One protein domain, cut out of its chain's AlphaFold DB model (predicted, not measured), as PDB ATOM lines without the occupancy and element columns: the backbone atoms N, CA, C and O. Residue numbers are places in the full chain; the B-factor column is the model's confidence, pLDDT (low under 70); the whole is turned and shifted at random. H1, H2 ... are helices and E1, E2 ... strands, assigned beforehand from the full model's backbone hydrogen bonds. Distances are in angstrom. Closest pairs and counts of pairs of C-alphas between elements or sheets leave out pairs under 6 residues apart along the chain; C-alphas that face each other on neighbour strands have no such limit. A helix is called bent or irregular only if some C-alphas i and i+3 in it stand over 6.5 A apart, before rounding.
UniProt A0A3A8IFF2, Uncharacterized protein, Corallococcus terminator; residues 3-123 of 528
ATOM      1  N   LEU A   3     -79.170  11.145  31.635       64.81
ATOM      2  CA  LEU A   3     -77.926  11.806  32.024       64.81
ATOM      3  C   LEU A   3     -76.838  11.352  31.049       64.81
ATOM      4  O   LEU A   3     -76.620  10.152  30.861       64.81
ATOM      5  N   ALA A   4     -76.164  12.320  30.436       70.38
ATOM      6  CA  ALA A   4     -74.992  12.097  29.606       70.38
ATOM      7  C   ALA A   4     -73.737  12.441  30.414       70.38
ATOM      8  O   ALA A   4     -73.703  13.454  31.110       70.38
ATOM      9  N   LEU A   5     -72.707  11.603  30.310       69.06
ATOM     10  CA  LEU A   5     -71.379  11.884  30.850       69.06
ATOM     11  C   LEU A   5     -70.383  12.067  29.697       69.06
ATOM     12  O   LEU A   5     -70.610  11.523  28.610       69.06
ATOM     13  N   PRO A   6     -69.260  12.778  29.912       69.12
ATOM     14  CA  PRO A   6     -68.179  12.841  28.933       69.12
ATOM     15  C   PRO A   6     -67.773  11.430  28.475       69.12
ATOM     16  O   PRO A   6     -67.445  10.573  29.293       69.12
ATOM     17  N   GLY A   7     -67.864  11.156  27.172       68.12
ATOM     18  CA  GLY A   7     -67.561   9.839  26.589       68.12
ATOM     19  C   GLY A   7     -68.630   8.746  26.780       68.12
ATOM     20  O   GLY A   7     -68.465   7.651  26.248       68.12
ATOM     21  N   ARG A   8     -69.738   9.011  27.490       72.50
ATOM     22  CA  ARG A   8     -70.887   8.094  27.640       72.50
ATOM     23  C   ARG A   8     -72.214   8.855  27.469       72.50
ATOM     24  O   ARG A   8     -72.785   9.317  28.457       72.50
ATOM     25  N   PRO A   9     -72.744   8.960  26.235       64.12
ATOM     26  CA  PRO A   9     -73.931   9.773  25.938       64.12
ATOM     27  C   PRO A   9     -75.231   9.263  26.586       64.12
ATOM     28  O   PRO A   9     -76.190  10.016  26.699       64.12
ATOM     29  N   GLN A  10     -75.269   8.008  27.045       69.94
ATOM     30  CA  GLN A  10     -76.379   7.438  27.817       69.94
ATOM     31  C   GLN A  10     -75.844   6.808  29.109       69.94
ATOM     32  O   GLN A  10     -75.836   5.590  29.269       69.94
ATOM     33  N   ALA A  11     -75.327   7.637  30.014       68.88
ATOM     34  CA  ALA A  11     -74.718   7.168  31.256       68.88
ATOM     35  C   ALA A  11     -75.746   6.730  32.311       68.88
ATOM     36  O   ALA A  11     -75.450   5.863  33.130       68.88
ATOM     37  N   TRP A  12     -76.947   7.312  32.294       82.81
ATOM     38  CA  TRP A  12     -78.057   6.914  33.159       82.81
ATOM     39  C   TRP A  12     -79.404   7.266  32.519       82.81
ATOM     40  O   TRP A  12     -79.519   8.239  31.764       82.81
ATOM     41  N   ARG A  13     -80.429   6.465  32.824       81.50
ATOM     42  CA  ARG A  13     -81.800   6.649  32.339       81.50
ATOM     43  C   ARG A  13     -82.811   6.284  33.419       81.50
ATOM     44  O   ARG A  13     -82.930   5.112  33.757       81.50
ATOM     45  N   ALA A  14     -83.634   7.245  33.834       81.81
ATOM     46  CA  ALA A  14     -84.872   6.955  34.561       81.81
ATOM     47  C   ALA A  14     -86.040   6.745  33.595       81.81
ATOM     48  O   ALA A  14     -86.369   7.641  32.801       81.81
ATOM     49  N   GLN A  15     -86.676   5.576  33.704       76.25
ATOM     50  CA  GLN A  15     -87.984   5.292  33.123       76.25
ATOM     51  C   GLN A  15     -89.055   5.597  34.173       76.25
ATOM     52  O   GLN A  15     -89.147   4.912  35.184       76.25
ATOM     53  N   GLY A  16     -89.829   6.656  33.955       76.00
ATOM     54  CA  GLY A  16     -90.879   7.076  34.876       76.00
ATOM     55  C   GLY A  16     -91.456   8.442  34.505       76.00
ATOM     56  O   GLY A  16     -90.912   9.118  33.621       76.00
ATOM     57  N   PRO A  17     -92.552   8.863  35.160       85.75
ATOM     58  CA  PRO A  17     -93.130  10.184  34.955       85.75
ATOM     59  C   PRO A  17     -92.084  11.280  35.224       85.75
ATOM     60  O   PRO A  17     -91.447  11.254  36.286       85.75
ATOM     61  N   PRO A  18     -91.902  12.258  34.311       86.88
ATOM     62  CA  PRO A  18     -90.918  13.326  34.484       86.88
ATOM     63  C   PRO A  18     -91.071  14.052  35.820       86.88
ATOM     64  O   PRO A  18     -90.081  14.287  36.500       86.88
ATOM     65  N   PHE A  19     -92.316  14.310  36.231       88.88
ATOM     66  CA  PHE A  19     -92.621  14.970  37.495       88.88
ATOM     67  C   PHE A  19     -92.059  14.224  38.712       88.88
ATOM     68  O   PHE A  19     -91.282  14.797  39.465       88.88
ATOM     69  N   LEU A  20     -92.383  12.935  38.877       88.56
ATOM     70  CA  LEU A  20     -91.907  12.139  40.019       88.56
ATOM     71  C   LEU A  20     -90.384  11.994  40.022       88.56
ATOM     72  O   LEU A  20     -89.751  12.027  41.071       88.56
ATOM     73  N   THR A  21     -89.795  11.885  38.833       90.56
ATOM     74  CA  THR A  21     -88.344  11.759  38.692       90.56
ATOM     75  C   THR A  21     -87.639  13.043  39.142       90.56
ATOM     76  O   THR A  21     -86.652  12.988  39.868       90.56
ATOM     77  N   VAL A  22     -88.147  14.210  38.740       92.69
ATOM     78  CA  VAL A  22     -87.591  15.510  39.146       92.69
ATOM     79  C   VAL A  22     -87.889  15.813  40.617       92.69
ATOM     80  O   VAL A  22     -87.046  16.387  41.301       92.69
ATOM     81  N   LEU A  23     -89.041  15.374  41.132       90.12
ATOM     82  CA  LEU A  23     -89.380  15.486  42.548       90.12
ATOM     83  C   LEU A  23     -88.359  14.753  43.425       90.12
ATOM     84  O   LEU A  23     -87.828  15.360  44.354       90.12
ATOM     85  N   GLU A  24     -88.019  13.507  43.091       92.56
ATOM     86  CA  GLU A  24     -87.004  12.751  43.834       92.56
ATOM     87  C   GLU A  24     -85.608  13.367  43.685       92.56
ATOM     88  O   GLU A  24     -84.900  13.538  44.673       92.56
ATOM     89  N   LEU A  25     -85.225  13.799  42.479       93.62
ATOM     90  CA  LEU A  25     -83.944  14.485  42.269       93.62
ATOM     91  C   LEU A  25     -83.827  15.778  43.089       93.62
ATOM     92  O   LEU A  25     -82.765  16.056  43.640       93.62
ATOM     93  N   SER A  26     -84.911  16.550  43.210       94.25
ATOM     94  CA  SER A  26     -84.931  17.761  44.038       94.25
ATOM     95  C   SER A  26     -84.778  17.449  45.530       94.25
ATOM     96  O   SER A  26     -84.154  18.218  46.254       94.25
ATOM     97  N   ARG A  27     -85.315  16.312  45.994       94.56
ATOM     98  CA  ARG A  27     -85.180  15.831  47.375       94.56
ATOM     99  C   ARG A  27     -83.733  15.418  47.659       94.56
ATOM    100  O   ARG A  27     -83.146  15.877  48.631       94.56
ATOM    101  N   GLN A  28     -83.135  14.638  46.757       94.69
ATOM    102  CA  GLN A  28     -81.731  14.214  46.831       94.69
ATOM    103  C   GLN A  28     -80.755  15.399  46.748       94.69
ATOM    104  O   GLN A  28     -79.698  15.380  47.376       94.69
ATOM    105  N   ALA A  29     -81.110  16.462  46.018       95.25
ATOM    106  CA  ALA A  29     -80.330  17.697  45.992       95.25
ATOM    107  C   ALA A  29     -80.277  18.383  47.369       95.25
ATOM    108  O   ALA A  29     -79.234  18.911  47.742       95.25
ATOM    109  N   VAL A  30     -81.354  18.343  48.159       92.31
ATOM    110  CA  VAL A  30     -81.348  18.884  49.531       92.31
ATOM    111  C   VAL A  30     -80.406  18.081  50.434       92.31
ATOM    112  O   VAL A  30     -79.629  18.667  51.185       92.31
ATOM    113  N   GLU A  31     -80.412  16.752  50.318       92.94
ATOM    114  CA  GLU A  31     -79.496  15.880  51.070       92.94
ATOM    115  C   GLU A  31     -78.030  16.145  50.708       92.94
ATOM    116  O   GLU A  31     -77.186  16.295  51.592       92.94
ATOM    117  N   LEU A  32     -77.730  16.282  49.412       94.56
ATOM    118  CA  LEU A  32     -76.390  16.630  48.944       94.56
ATOM    119  C   LEU A  32     -75.958  18.024  49.427       94.56
ATOM    120  O   LEU A  32     -74.807  18.200  49.823       94.56
ATOM    121  N   ALA A  33     -76.855  19.015  49.416       91.75
ATOM    122  CA  ALA A  33     -76.550  20.360  49.904       91.75
ATOM    123  C   ALA A  33     -76.143  20.323  51.383       91.75
ATOM    124  O   ALA A  33     -75.118  20.894  51.754       91.75
ATOM    125  N   ARG A  34     -76.875  19.553  52.194       88.50
ATOM    126  CA  ARG A  34     -76.558  19.330  53.605       88.50
ATOM    127  C   ARG A  34     -75.201  18.650  53.796       88.50
ATOM    128  O   ARG A  34     -74.411  19.101  54.619       88.50
ATOM    129  N   ALA A  35     -74.901  17.608  53.019       90.12
ATOM    130  CA  ALA A  35     -73.612  16.915  53.091       90.12
ATOM    131  C   ALA A  35     -72.430  17.848  52.755       90.12
ATOM    132  O   ALA A  35     -71.379  17.797  53.401       90.12
ATOM    133  N   VAL A  36     -72.613  18.747  51.779       90.75
ATOM    134  CA  VAL A  36     -71.625  19.781  51.429       90.75
ATOM    135  C   VAL A  36     -71.452  20.792  52.566       90.75
ATOM    136  O   VAL A  36     -70.317  21.097  52.930       90.75
ATOM    137  N   GLU A  37     -72.543  21.279  53.163       86.50
ATOM    138  CA  GLU A  37     -72.505  22.217  54.299       86.50
ATOM    139  C   GLU A  37     -71.823  21.619  55.538       86.50
ATOM    140  O   GLU A  37     -71.067  22.305  56.227       86.50
ATOM    141  N   MET A  38     -72.040  20.327  55.790       84.94
ATOM    142  CA  MET A  38     -71.430  19.584  56.896       84.94
ATOM    143  C   MET A  38     -69.961  19.207  56.642       84.94
ATOM    144  O   MET A  38     -69.295  18.679  57.536       84.94
ATOM    145  N   GLY A  39     -69.426  19.487  55.448       88.56
ATOM    146  CA  GLY A  39     -68.036  19.200  55.096       88.56
ATOM    147  C   GLY A  39     -67.729  17.705  54.970       88.56
ATOM    148  O   GLY A  39     -66.592  17.285  55.222       88.56
ATOM    149  N   GLU A  40     -68.725  16.897  54.599       92.25
ATOM    150  CA  GLU A  40     -68.558  15.459  54.401       92.25
ATOM    151  C   GLU A  40     -67.548  15.160  53.283       92.25
ATOM    152  O   GLU A  40     -67.352  15.931  52.344       92.25
ATOM    153  N   ALA A  41     -66.852  14.024  53.382       90.44
ATOM    154  CA  ALA A  41     -65.838  13.657  52.391       90.44
ATOM    155  C   ALA A  41     -66.447  13.037  51.123       90.44
ATOM    156  O   ALA A  41     -65.911  13.210  50.028       90.44
ATOM    157  N   ARG A  42     -67.551  12.297  51.269       93.81
ATOM    158  CA  ARG A  42     -68.157  11.490  50.207       93.81
ATOM    159  C   ARG A  42     -69.670  11.477  50.367       93.81
ATOM    160  O   ARG A  42     -70.145  11.366  51.487       93.81
ATOM    161  N   PHE A  43     -70.391  11.513  49.252       95.31
ATOM    162  CA  PHE A  43     -71.848  11.375  49.214       95.31
ATOM    163  C   PHE A  43     -72.248  10.375  48.129       95.31
ATOM    164  O   PHE A  43     -71.678  10.390  47.036       95.31
ATOM    165  N   GLU A  44     -73.199   9.490  48.416       94.62
ATOM    166  CA  GLU A  44     -73.632   8.446  47.485       94.62
ATOM    167  C   GLU A  44     -75.143   8.398  47.388       94.62
ATOM    168  O   GLU A  44     -75.833   8.366  48.402       94.62
ATOM    169  N   PHE A  45     -75.658   8.351  46.165       94.06
ATOM    170  CA  PHE A  45     -77.089   8.212  45.939       94.06
ATOM    171  C   PHE A  45     -77.367   7.573  44.581       94.06
ATOM    172  O   PHE A  45     -76.558   7.658  43.660       94.06
ATOM    173  N   GLU A  46     -78.516   6.922  44.435       92.69
ATOM    174  CA  GLU A  46     -79.024   6.497  43.129       92.69
ATOM    175  C   GLU A  46     -79.881   7.636  42.562       92.69
ATOM    176  O   GLU A  46     -80.928   7.926  43.149       92.69
ATOM    177  N   PRO A  47     -79.477   8.318  41.470       89.75
ATOM    178  CA  PRO A  47     -80.237   9.450  40.950       89.75
ATOM    179  C   PRO A  47     -81.675   9.038  40.641       89.75
ATOM    180  O   PRO A  47     -81.900   8.048  39.944       89.75
ATOM    181  N   ALA A  48     -82.644   9.764  41.199       88.88
ATOM    182  CA  ALA A  48     -84.073   9.448  41.129       88.88
ATOM    183  C   ALA A  48     -84.454   8.018  41.583       88.88
ATOM    184  O   ALA A  48     -85.461   7.478  41.129       88.88
ATOM    185  N   GLY A  49     -83.632   7.382  42.423       87.31
ATOM    186  CA  GLY A  49     -83.813   5.996  42.864       87.31
ATOM    187  C   GLY A  49     -83.525   4.950  41.782       87.31
ATOM    188  O   GLY A  49     -84.015   3.828  41.870       87.31
ATOM    189  N   VAL A  50     -82.783   5.313  40.728       88.44
ATOM    190  CA  VAL A  50     -82.480   4.423  39.600       88.44
ATOM    191  C   VAL A  50     -80.977   4.193  39.491       88.44
ATOM    192  O   VAL A  50     -80.189   5.138  39.414       88.44
ATOM    193  N   ARG A  51     -80.581   2.919  39.415       87.31
ATOM    194  CA  ARG A  51     -79.192   2.497  39.198       87.31
ATOM    195  C   ARG A  51     -78.633   2.989  37.855       87.31
ATOM    196  O   ARG A  51     -79.376   3.085  36.878       87.31
ATOM    197  N   PRO A  52     -77.308   3.198  37.750       87.56
ATOM    198  CA  PRO A  52     -76.274   2.976  38.776       87.56
ATOM    199  C   PRO A  52     -76.157   4.106  39.817       87.56
ATOM    200  O   PRO A  52     -76.453   5.260  39.522       87.56
ATOM    201  N   THR A  53     -75.661   3.777  41.016       90.56
ATOM    202  CA  THR A  53     -75.330   4.743  42.082       90.56
ATOM    203  C   THR A  53     -74.291   5.757  41.605       90.56
ATOM    204  O   THR A  53     -73.303   5.388  40.969       90.56
ATOM    205  N   LEU A  54     -74.493   7.029  41.931       92.12
ATOM    206  CA  LEU A  54     -73.524   8.095  41.738       92.12
ATOM    207  C   LEU A  54     -72.761   8.319  43.048       92.12
ATOM    208  O   LEU A  54     -73.350   8.683  44.063       92.12
ATOM    209  N   THR A  55     -71.449   8.104  43.012       94.31
ATOM    210  CA  THR A  55     -70.547   8.389  44.131       94.31
ATOM    211  C   THR A  55     -69.863   9.726  43.887       94.31
ATOM    212  O   THR A  55     -69.196   9.891  42.865       94.31
ATOM    213  N   LEU A  56     -69.971  10.648  44.839       94.75
ATOM    214  CA  LEU A  56     -69.341  11.965  44.822       94.75
ATOM    215  C   LEU A  56     -68.195  12.011  45.836       94.75
ATOM    216  O   LEU A  56     -68.394  11.706  47.008       94.75
ATOM    217  N   ASP A  57     -67.009  12.417  45.394       94.69
ATOM    218  CA  ASP A  57     -65.908  12.858  46.251       94.69
ATOM    219  C   ASP A  57     -66.028  14.380  46.387       94.69
ATOM    220  O   ASP A  57     -65.682  15.126  45.466       94.69
ATOM    221  N   LEU A  58     -66.596  14.831  47.508       93.62
ATOM    222  CA  LEU A  58     -66.974  16.234  47.701       93.62
ATOM    223  C   LEU A  58     -65.745  17.135  47.866       93.62
ATOM    224  O   LEU A  58     -65.758  18.282  47.421       93.62
ATOM    225  N   LYS A  59     -64.660  16.605  48.445       88.75
ATOM    226  CA  LYS A  59     -63.387  17.327  48.602       88.75
ATOM    227  C   LYS A  59     -62.577  17.332  47.308       88.75
ATOM    228  O   LYS A  59     -62.000  18.354  46.954       88.75
ATOM    229  N   GLY A  60     -62.546  16.198  46.609       89.44
ATOM    230  CA  GLY A  60     -61.842  16.035  45.338       89.44
ATOM    231  C   GLY A  60     -62.600  16.550  44.111       89.44
ATOM    232  O   GLY A  60     -62.052  16.469  43.015       89.44
ATOM    233  N   GLN A  61     -63.837  17.037  44.278       93.62
ATOM    234  CA  GLN A  61     -64.714  17.582  43.226       93.62
ATOM    235  C   GLN A  61     -64.794  16.690  41.982       93.62
ATOM    236  O   GLN A  61     -64.612  17.110  40.835       93.62
ATOM    237  N   ARG A  62     -65.042  15.407  42.221       94.12
ATOM    238  CA  ARG A  62     -65.141  14.384  41.183       94.12
ATOM    239  C   ARG A  62     -66.242  13.400  41.524       94.12
ATOM    240  O   ARG A  62     -66.581  13.200  42.688       94.12
ATOM    241  N   ALA A  63     -66.775  12.753  40.504       92.94
ATOM    242  CA  ALA A  63     -67.830  11.765  40.634       92.94
ATOM    243  C   ALA A  63     -67.505  10.505  39.833       92.94
ATOM    244  O   ALA A  63     -66.742  10.548  38.869       92.94
ATOM    245  N   LYS A  64     -68.087   9.373  40.223       90.94
ATOM    246  CA  LYS A  64     -68.093   8.150  39.414       90.94
ATOM    247  C   LYS A  64     -69.473   7.508  39.433       90.94
ATOM    248  O   LYS A  64     -70.211   7.619  40.408       90.94
ATOM    249  N   SER A  65     -69.805   6.821  38.346       89.19
ATOM    250  CA  SER A  65     -71.066   6.097  38.192       89.19
ATOM    251  C   SER A  65     -70.837   4.595  38.378       89.19
ATOM    252  O   SER A  65     -70.112   3.970  37.603       89.19
ATOM    253  N   GLY A  66     -71.442   4.021  39.415       85.62
ATOM    254  CA  GLY A  66     -71.290   2.625  39.813       85.62
ATOM    255  C   GLY A  66     -69.937   2.294  40.473       85.62
ATOM    256  O   GLY A  66     -69.020   3.120  40.514       85.62
ATOM    257  N   PRO A  67     -69.772   1.060  40.986       80.62
ATOM    258  CA  PRO A  67     -68.572   0.659  41.726       80.62
ATOM    259  C   PRO A  67     -67.293   0.713  40.878       80.62
ATOM    260  O   PRO A  67     -66.255   1.171  41.363       80.62
ATOM    261  N   THR A  68     -67.394   0.301  39.609       81.69
ATOM    262  CA  THR A  68     -66.301   0.169  38.628       81.69
ATOM    263  C   THR A  68     -66.199   1.349  37.653       81.69
ATOM    264  O   THR A  68     -65.442   1.291  36.685       81.69
ATOM    265  N   GLY A  69     -66.966   2.423  37.875       81.19
ATOM    266  CA  GLY A  69     -66.939   3.611  37.025       81.19
ATOM    267  C   GLY A  69     -65.629   4.393  37.125       81.19
ATOM    268  O   GLY A  69     -65.033   4.501  38.197       81.19
ATOM    269  N   THR A  70     -65.208   4.990  36.010       87.06
ATOM    270  CA  THR A  70     -64.100   5.953  35.968       87.06
ATOM    271  C   THR A  70     -64.519   7.275  36.603       87.06
ATOM    272  O   THR A  70     -65.629   7.756  36.360       87.06
ATOM    273  N   TRP A  71     -63.627   7.873  37.392       91.00
ATOM    274  CA  TRP A  71     -63.844   9.200  37.959       91.00
ATOM    275  C   TRP A  71     -63.827  10.275  36.869       91.00
ATOM    276  O   TRP A  71     -62.967  10.257  35.991       91.00
ATOM    277  N   PHE A  72     -64.752  11.225  36.956       90.75
ATOM    278  CA  PHE A  72     -64.824  12.415  36.112       90.75
ATOM    279  C   PHE A  72     -64.981  13.666  36.993       90.75
ATOM    280  O   PHE A  72     -65.521  13.560  38.096       90.75
ATOM    281  N   PRO A  73     -64.494  14.840  36.555       92.25
ATOM    282  CA  PRO A  73     -64.626  16.075  37.323       92.25
ATOM    283  C   PRO A  73     -66.101  16.468  37.455       92.25
ATOM    284  O   PRO A  73     -66.839  16.464  36.469       92.25
ATOM    285  N   LEU A  74     -66.532  16.788  38.674       91.56
ATOM    286  CA  LEU A  74     -67.879  17.267  38.960       91.56
ATOM    287  C   LEU A  74     -67.871  18.092  40.246       91.56
ATOM    288  O   LEU A  74     -67.698  17.556  41.341       91.56
ATOM    289  N   GLU A  75     -68.110  19.392  40.111       92.44
ATOM    290  CA  GLU A  75     -68.264  20.273  41.263       92.44
ATOM    291  C   GLU A  75     -69.624  20.022  41.945       92.44
ATOM    292  O   GLU A  75     -70.661  20.079  41.271       92.44
ATOM    293  N   PRO A  76     -69.674  19.793  43.273       91.25
ATOM    294  CA  PRO A  76     -70.938  19.563  43.979       91.25
ATOM    295  C   PRO A  76     -71.938  20.716  43.819       91.25
ATOM    296  O   PRO A  76     -73.126  20.482  43.608       91.25
ATOM    297  N   ALA A  77     -71.455  21.962  43.844       89.62
ATOM    298  CA  ALA A  77     -72.287  23.150  43.655       89.62
ATOM    299  C   ALA A  77     -72.928  23.203  42.256       89.62
ATOM    300  O   ALA A  77     -74.092  23.588  42.123       89.62
ATOM    301  N   ALA A  78     -72.202  22.771  41.220       90.19
ATOM    302  CA  ALA A  78     -72.724  22.706  39.859       90.19
ATOM    303  C   ALA A  78     -73.821  21.638  39.731       90.19
ATOM    304  O   ALA A  78     -74.868  21.905  39.139       90.19
ATOM    305  N   LEU A  79     -73.623  20.460  40.340       92.06
ATOM    306  CA  LEU A  79     -74.644  19.411  40.378       92.06
ATOM    307  C   LEU A  79     -75.906  19.891  41.107       92.06
ATOM    308  O   LEU A  79     -77.004  19.765  40.570       92.06
ATOM    309  N   LEU A  80     -75.757  20.494  42.289       94.00
ATOM    310  CA  LEU A  80     -76.871  21.051  43.059       94.00
ATOM    311  C   LEU A  80     -77.652  22.098  42.262       94.00
ATOM    312  O   LEU A  80     -78.879  22.034  42.182       94.00
ATOM    313  N   SER A  81     -76.944  23.036  41.627       92.56
ATOM    314  CA  SER A  81     -77.580  24.073  40.817       92.56
ATOM    315  C   SER A  81     -78.370  23.475  39.655       92.56
ATOM    316  O   SER A  81     -79.513  23.876  39.439       92.56
ATOM    317  N   ALA A  82     -77.813  22.480  38.961       92.50
ATOM    318  CA  ALA A  82     -78.486  21.806  37.857       92.50
ATOM    319  C   ALA A  82     -79.750  21.053  38.310       92.50
ATOM    320  O   ALA A  82     -80.786  21.144  37.651       92.50
ATOM    321  N   LEU A  83     -79.693  20.344  39.444       93.25
ATOM    322  CA  LEU A  83     -80.839  19.598  39.976       93.25
ATOM    323  C   LEU A  83     -81.993  20.528  40.375       93.25
ATOM    324  O   LEU A  83     -83.145  20.250  40.042       93.25
ATOM    325  N   PHE A  84     -81.702  21.655  41.030       95.19
ATOM    326  CA  PHE A  84     -82.744  22.619  41.384       95.19
ATOM    327  C   PHE A  84     -83.272  23.397  40.168       95.19
ATOM    328  O   PHE A  84     -84.480  23.589  40.043       95.19
ATOM    329  N   GLN A  85     -82.411  23.798  39.226       94.50
ATOM    330  CA  GLN A  85     -82.854  24.450  37.984       94.50
ATOM    331  C   GLN A  85     -83.777  23.551  37.160       94.50
ATOM    332  O   GLN A  85     -84.744  24.039  36.579       94.50
ATOM    333  N   LEU A  86     -83.521  22.241  37.140       93.12
ATOM    334  CA  LEU A  86     -84.391  21.271  36.479       93.12
ATOM    335  C   LEU A  86     -85.808  21.275  37.073       93.12
ATOM    336  O   LEU A  86     -86.783  21.245  36.322       93.12
ATOM    337  N   GLY A  87     -85.935  21.344  38.402       92.62
ATOM    338  CA  GLY A  87     -87.233  21.437  39.072       92.62
ATOM    339  C   GLY A  87     -87.961  22.752  38.816       92.62
ATOM    340  O   GLY A  87     -89.160  22.732  38.536       92.62
ATOM    341  N   GLU A  88     -87.250  23.884  38.813       92.81
ATOM    342  CA  GLU A  88     -87.843  25.184  38.475       92.81
ATOM    343  C   GLU A  88     -88.305  25.242  37.008       92.81
ATOM    344  O   GLU A  88     -89.420  25.687  36.726       92.81
ATOM    345  N   ALA A  89     -87.491  24.736  36.077       92.94
ATOM    346  CA  ALA A  89     -87.827  24.680  34.656       92.94
ATOM    347  C   ALA A  89     -89.040  23.777  34.391       92.94
ATOM    348  O   ALA A  89     -89.920  24.136  33.608       92.94
ATOM    349  N   LEU A  90     -89.123  22.631  35.075       91.06
ATOM    350  CA  LEU A  90     -90.294  21.763  34.998       91.06
ATOM    351  C   LEU A  90     -91.538  22.471  35.552       91.06
ATOM    352  O   LEU A  90     -92.583  22.457  34.906       91.06
ATOM    353  N   GLY A  91     -91.412  23.136  36.704       89.81
ATOM    354  CA  GLY A  91     -92.465  23.956  37.304       89.81
ATOM    355  C   GLY A  91     -93.049  24.974  36.323       89.81
ATOM    356  O   GLY A  91     -94.265  25.044  36.132       89.81
ATOM    357  N   LEU A  92     -92.167  25.712  35.644       89.38
ATOM    358  CA  LEU A  92     -92.540  26.698  34.634       89.38
ATOM    359  C   LEU A  92     -93.226  26.054  33.421       89.38
ATOM    360  O   LEU A  92     -94.289  26.516  33.012       89.38
ATOM    361  N   ALA A  93     -92.675  24.963  32.887       90.88
ATOM    362  CA  ALA A  93     -93.242  24.280  31.724       90.88
ATOM    363  C   ALA A  93     -94.669  23.760  31.986       90.88
ATOM    364  O   ALA A  93     -95.553  23.903  31.139       90.88
ATOM    365  N   PHE A  94     -94.933  23.206  33.175       87.56
ATOM    366  CA  PHE A  94     -96.283  22.785  33.567       87.56
ATOM    367  C   PHE A  94     -97.238  23.974  33.738       87.56
ATOM    368  O   PHE A  94     -98.397  23.888  33.324       87.56
ATOM    369  N   ALA A  95     -96.763  25.083  34.313       85.00
ATOM    370  CA  ALA A  95     -97.545  26.308  34.474       85.00
ATOM    371  C   ALA A  95     -97.946  26.936  33.126       85.00
ATOM    372  O   ALA A  95     -99.069  27.431  32.985       85.00
ATOM    373  N   GLU A  96     -97.051  26.895  32.136       89.12
ATOM    374  CA  GLU A  96     -97.297  27.392  30.778       89.12
ATOM    375  C   GLU A  96     -98.254  26.491  29.994       89.12
ATOM    376  O   GLU A  96     -99.200  26.991  29.384       89.12
ATOM    377  N   ALA A  97     -98.056  25.169  30.048       89.06
ATOM    378  CA  ALA A  97     -98.895  24.210  29.333       89.06
ATOM    379  C   ALA A  97    -100.318  24.118  29.914       89.06
ATOM    380  O   ALA A  97    -101.294  23.997  29.171       89.06
ATOM    381  N   HIS A  98    -100.457  24.197  31.242       89.38
ATOM    382  CA  HIS A  98    -101.732  24.019  31.931       89.38
ATOM    383  C   HIS A  98    -101.883  24.993  33.104       89.38
ATOM    384  O   HIS A  98    -101.612  24.659  34.254       89.38
ATOM    385  N   ARG A  99    -102.434  26.185  32.844       81.88
ATOM    386  CA  ARG A  99    -102.615  27.239  33.867       81.88
ATOM    387  C   ARG A  99    -103.389  26.806  35.122       81.88
ATOM    388  O   ARG A  99    -103.160  27.360  36.189       81.88
ATOM    389  N   VAL A 100    -104.274  25.812  35.024       83.12
ATOM    390  CA  VAL A 100    -105.023  25.265  36.178       83.12
ATOM    391  C   VAL A 100    -104.106  24.494  37.144       83.12
ATOM    392  O   VAL A 100    -104.386  24.408  38.334       83.12
ATOM    393  N   GLN A 101    -102.974  23.977  36.659       81.56
ATOM    394  CA  GLN A 101    -101.980  23.265  37.466       81.56
ATOM    395  C   GLN A 101    -101.056  24.211  38.247       81.56
ATOM    396  O   GLN A 101    -100.312  23.749  39.101       81.56
ATOM    397  N   VAL A 102    -101.118  25.531  38.024       79.12
ATOM    398  CA  VAL A 102    -100.302  26.516  38.764       79.12
ATOM    399  C   VAL A 102    -100.592  26.478  40.267       79.12
ATOM    400  O   VAL A 102     -99.699  26.711  41.074       79.12
ATOM    401  N   SER A 103    -101.828  26.153  40.650       79.00
ATOM    402  CA  SER A 103    -102.226  25.952  42.046       79.00
ATOM    403  C   SER A 103    -102.112  24.498  42.515       79.00
ATOM    404  O   SER A 103    -102.577  24.191  43.610       79.00
ATOM    405  N   ASN A 104    -101.545  23.587  41.709       84.31
ATOM    406  CA  ASN A 104    -101.328  22.200  42.118       84.31
ATOM    407  C   ASN A 104    -100.305  22.169  43.269       84.31
ATOM    408  O   ASN A 104     -99.158  22.569  43.053       84.31
ATOM    409  N   PRO A 105    -100.674  21.662  44.460       76.94
ATOM    410  CA  PRO A 105     -99.793  21.654  45.626       76.94
ATOM    411  C   PRO A 105     -98.436  20.987  45.378       76.94
ATOM    412  O   PRO A 105     -97.427  21.486  45.862       76.94
ATOM    413  N   TYR A 106     -98.391  19.913  44.586       84.75
ATOM    414  CA  TYR A 106     -97.148  19.200  44.280       84.75
ATOM    415  C   TYR A 106     -96.224  20.014  43.365       84.75
ATOM    416  O   TYR A 106     -95.004  19.968  43.501       84.75
ATOM    417  N   LEU A 107     -96.804  20.781  42.436       87.44
ATOM    418  CA  LEU A 107     -96.044  21.658  41.546       87.44
ATOM    419  C   LEU A 107     -95.509  22.877  42.302       87.44
ATOM    420  O   LEU A 107     -94.360  23.269  42.102       87.44
ATOM    421  N   VAL A 108     -96.329  23.447  43.189       84.19
ATOM    422  CA  VAL A 108     -95.933  24.547  44.077       84.19
ATOM    423  C   VAL A 108     -94.777  24.107  44.972       84.19
ATOM    424  O   VAL A 108     -93.739  24.760  44.956       84.19
ATOM    425  N   GLU A 109     -94.899  22.960  45.646       85.56
ATOM    426  CA  GLU A 109     -93.858  22.408  46.523       85.56
ATOM    427  C   GLU A 109     -92.536  22.171  45.780       85.56
ATOM    428  O   GLU A 109     -91.477  22.596  46.245       85.56
ATOM    429  N   LEU A 110     -92.585  21.540  44.599       90.12
ATOM    430  CA  LEU A 110     -91.395  21.328  43.772       90.12
ATOM    431  C   LEU A 110     -90.716  22.661  43.426       90.12
ATOM    432  O   LEU A 110     -89.494  22.784  43.526       90.12
ATOM    433  N   THR A 111     -91.507  23.656  43.022       91.06
ATOM    434  CA  THR A 111     -90.993  24.957  42.574       91.06
ATOM    435  C   THR A 111     -90.426  25.769  43.741       91.06
ATOM    436  O   THR A 111     -89.383  26.402  43.591       91.06
ATOM    437  N   GLU A 112     -91.075  25.741  44.907       87.50
ATOM    438  CA  GLU A 112     -90.605  26.412  46.124       87.50
ATOM    439  C   GLU A 112     -89.306  25.786  46.635       87.50
ATOM    440  O   GLU A 112     -88.315  26.507  46.762       87.50
ATOM    441  N   ARG A 113     -89.247  24.452  46.776       90.75
ATOM    442  CA  ARG A 113     -88.023  23.730  47.170       90.75
ATOM    443  C   ARG A 113     -86.842  24.081  46.268       90.75
ATOM    444  O   ARG A 113     -85.737  24.333  46.743       90.75
ATOM    445  N   CYS A 114     -87.068  24.106  44.956       93.44
ATOM    446  CA  CYS A 114     -86.011  24.410  43.996       93.44
ATOM    447  C   CYS A 114     -85.563  25.875  44.055       93.44
ATOM    448  O   CYS A 114     -84.367  26.153  43.957       93.44
ATOM    449  N   ARG A 115     -86.488  26.819  44.265       90.44
ATOM    450  CA  ARG A 115     -86.143  28.236  44.454       90.44
ATOM    451  C   ARG A 115     -85.356  28.476  45.733       90.44
ATOM    452  O   ARG A 115     -84.385  29.230  45.701       90.44
ATOM    453  N   GLU A 116     -85.751  27.845  46.831       85.75
ATOM    454  CA  GLU A 116     -85.035  27.916  48.107       85.75
ATOM    455  C   GLU A 116     -83.629  27.326  47.976       85.75
ATOM    456  O   GLU A 116     -82.650  28.005  48.289       85.75
ATOM    457  N   GLY A 117     -83.509  26.133  47.383       86.50
ATOM    458  CA  GLY A 117     -82.220  25.497  47.099       86.50
ATOM    459  C   GLY A 117     -81.295  26.375  46.248       86.50
ATOM    460  O   GLY A 117     -80.134  26.587  46.597       86.50
ATOM    461  N   LEU A 118     -81.810  26.983  45.171       90.38
ATOM    462  CA  LEU A 118     -81.038  27.930  44.353       90.38
ATOM    463  C   LEU A 118     -80.671  29.211  45.102       90.38
ATOM    464  O   LEU A 118     -79.619  29.790  44.831       90.38
ATOM    465  N   SER A 119     -81.522  29.673  46.016       83.38
ATOM    466  CA  SER A 119     -81.234  30.831  46.860       83.38
ATOM    467  C   SER A 119     -80.064  30.545  47.803       83.38
ATOM    468  O   SER A 119     -79.159  31.371  47.913       83.38
ATOM    469  N   HIS A 120     -80.026  29.357  48.411       79.62
ATOM    470  CA  HIS A 120     -78.948  28.946  49.315       79.62
ATOM    471  C   HIS A 120     -77.598  28.833  48.591       79.62
ATOM    472  O   HIS A 120     -76.575  29.276  49.112       79.62
ATOM    473  N   LEU A 121     -77.592  28.352  47.342       82.31
ATOM    474  CA  LEU A 121     -76.375  28.256  46.526       82.31
ATOM    475  C   LEU A 121     -75.790  29.612  46.103       82.31
ATOM    476  O   LEU A 121     -74.614  29.687  45.754       82.31
ATOM    477  N   ARG A 122     -76.577  30.699  46.106       72.75
ATOM    478  CA  ARG A 122     -76.125  32.018  45.615       72.75
ATOM    479  C   ARG A 122     -75.148  32.734  46.552       72.75
ATOM    480  O   ARG A 122     -74.611  33.769  46.158       72.75
ATOM    481  N   GLY A 123     -74.887  32.189  47.743       58.34
ATOM    482  CA  GLY A 123     -74.040  32.811  48.757       58.34
ATOM    483  C   GLY A 123     -74.572  34.172  49.226       58.34
ATOM    484  O   GLY A 123     -75.497  34.757  48.657       58.34
TER     485      GLY A 123
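Overview. This is residues 3 to 123 of the 528 residues of an uncharacterized protein of Corallococcus terminator (UniProt A0A3A8IFF2). A small three-stranded sheet, E3 E4 E5, stands at one end of the long axis, and a bundle of three helices, H1, H2 and H4, runs from beside it to the other end, their centres making a triangle. H1 packs on the sheet's edge strand E3 with its later residues, little H3 makes the turn between H2 and H4 at the far end, and a small two-stranded hairpin, E1 and E2, comes near E5. The 121 printed residues follow the order E1 E2 H1 E3 E4 E5 H2 H3 H4, four named helices and five named strands, with both sheets antiparallel. The class is mixed, helices and strands; the whole is compact, with a radius of gyration of the C-alphas of 14.9 A and spans of 46 by 33 by 20 A.

Along the chain. Find C-alpha 42 at (-68.157, 11.490, 50.207), where E3, residues 42 to 45, begins; E4 is residues 54 to 57 and E5 residues 62 to 65. H1, residues 18 to 37, measures 28.5 A from first to last C-alpha. H2, residues 76 to 97, measures 31.9 A and begins at C-alpha 76, (-70.938, 19.563, 43.979). H3 is residues 99 to 103, and H4, residues 105 to 121, runs 24.3 A to C-alpha 121 at (-76.375, 28.256, 46.526). E1 is residues 3 to 5, and E2, residues 8 to 13, is 12.0 A long.

Arrangement. Look first at the meander E3 E4 E5, each strand the antiparallel neighbour of the one before, with E4 the inner strand. In the hairpin E3 and E4, N 54 and O 45 are 2.8 A apart; in the hairpin E4 and E5, N 57 and O 62 are 2.8 A apart, both within hydrogen-bond range. Residues 62 to 63 of E5 also pair, antiparallel, with residues 72 to 73. H1 only grazes this sheet, with its residues 25 to 36; its closest C-alphas to E3 are those of Leu 32 and Phe 43, 7.0 A. H1, H2 and H4 form an up and down bundle, each running against the one before it. H2, the hub, touches H1 at a shallow tilt of 30 degrees, opposite ways, closest at the C-alphas of Ala 29 and Leu 80, 5.6 A. H2 touches H4, opposite ways, at 34 degrees, only just short of steep, with the C-alphas of Phe 84 and Cys 114 closest at 4.6 A. H4 touches H1 the same way, closest at the C-alphas of Leu 23 and Leu 110, 6.3 A. H2 and H3 touch only at the corner, the C-alphas of Ala 95 and Val 102 closest at 5.1 A. In the hairpin E1 and E2, N 5 and O 8 are 2.9 A apart, within hydrogen-bond range. In H1, H2 and H4 every O i to N i+4 pair is within hydrogen-bond range; H3, only just irregular with C-alphas 100 and 103 6.54 A apart, has 0 of 1, and 1 of 2 O i to N i+3 pairs.

Size, cuts and confidence. The two C-alphas farthest apart are those of Thr 68 and Val 100, 46.2 A. The printed part has no cut and no long link. Mean pLDDT of the printed part is 87.2; residue 3, residues 5 to 7, residues 9 to 11 and residue 123 are under 70.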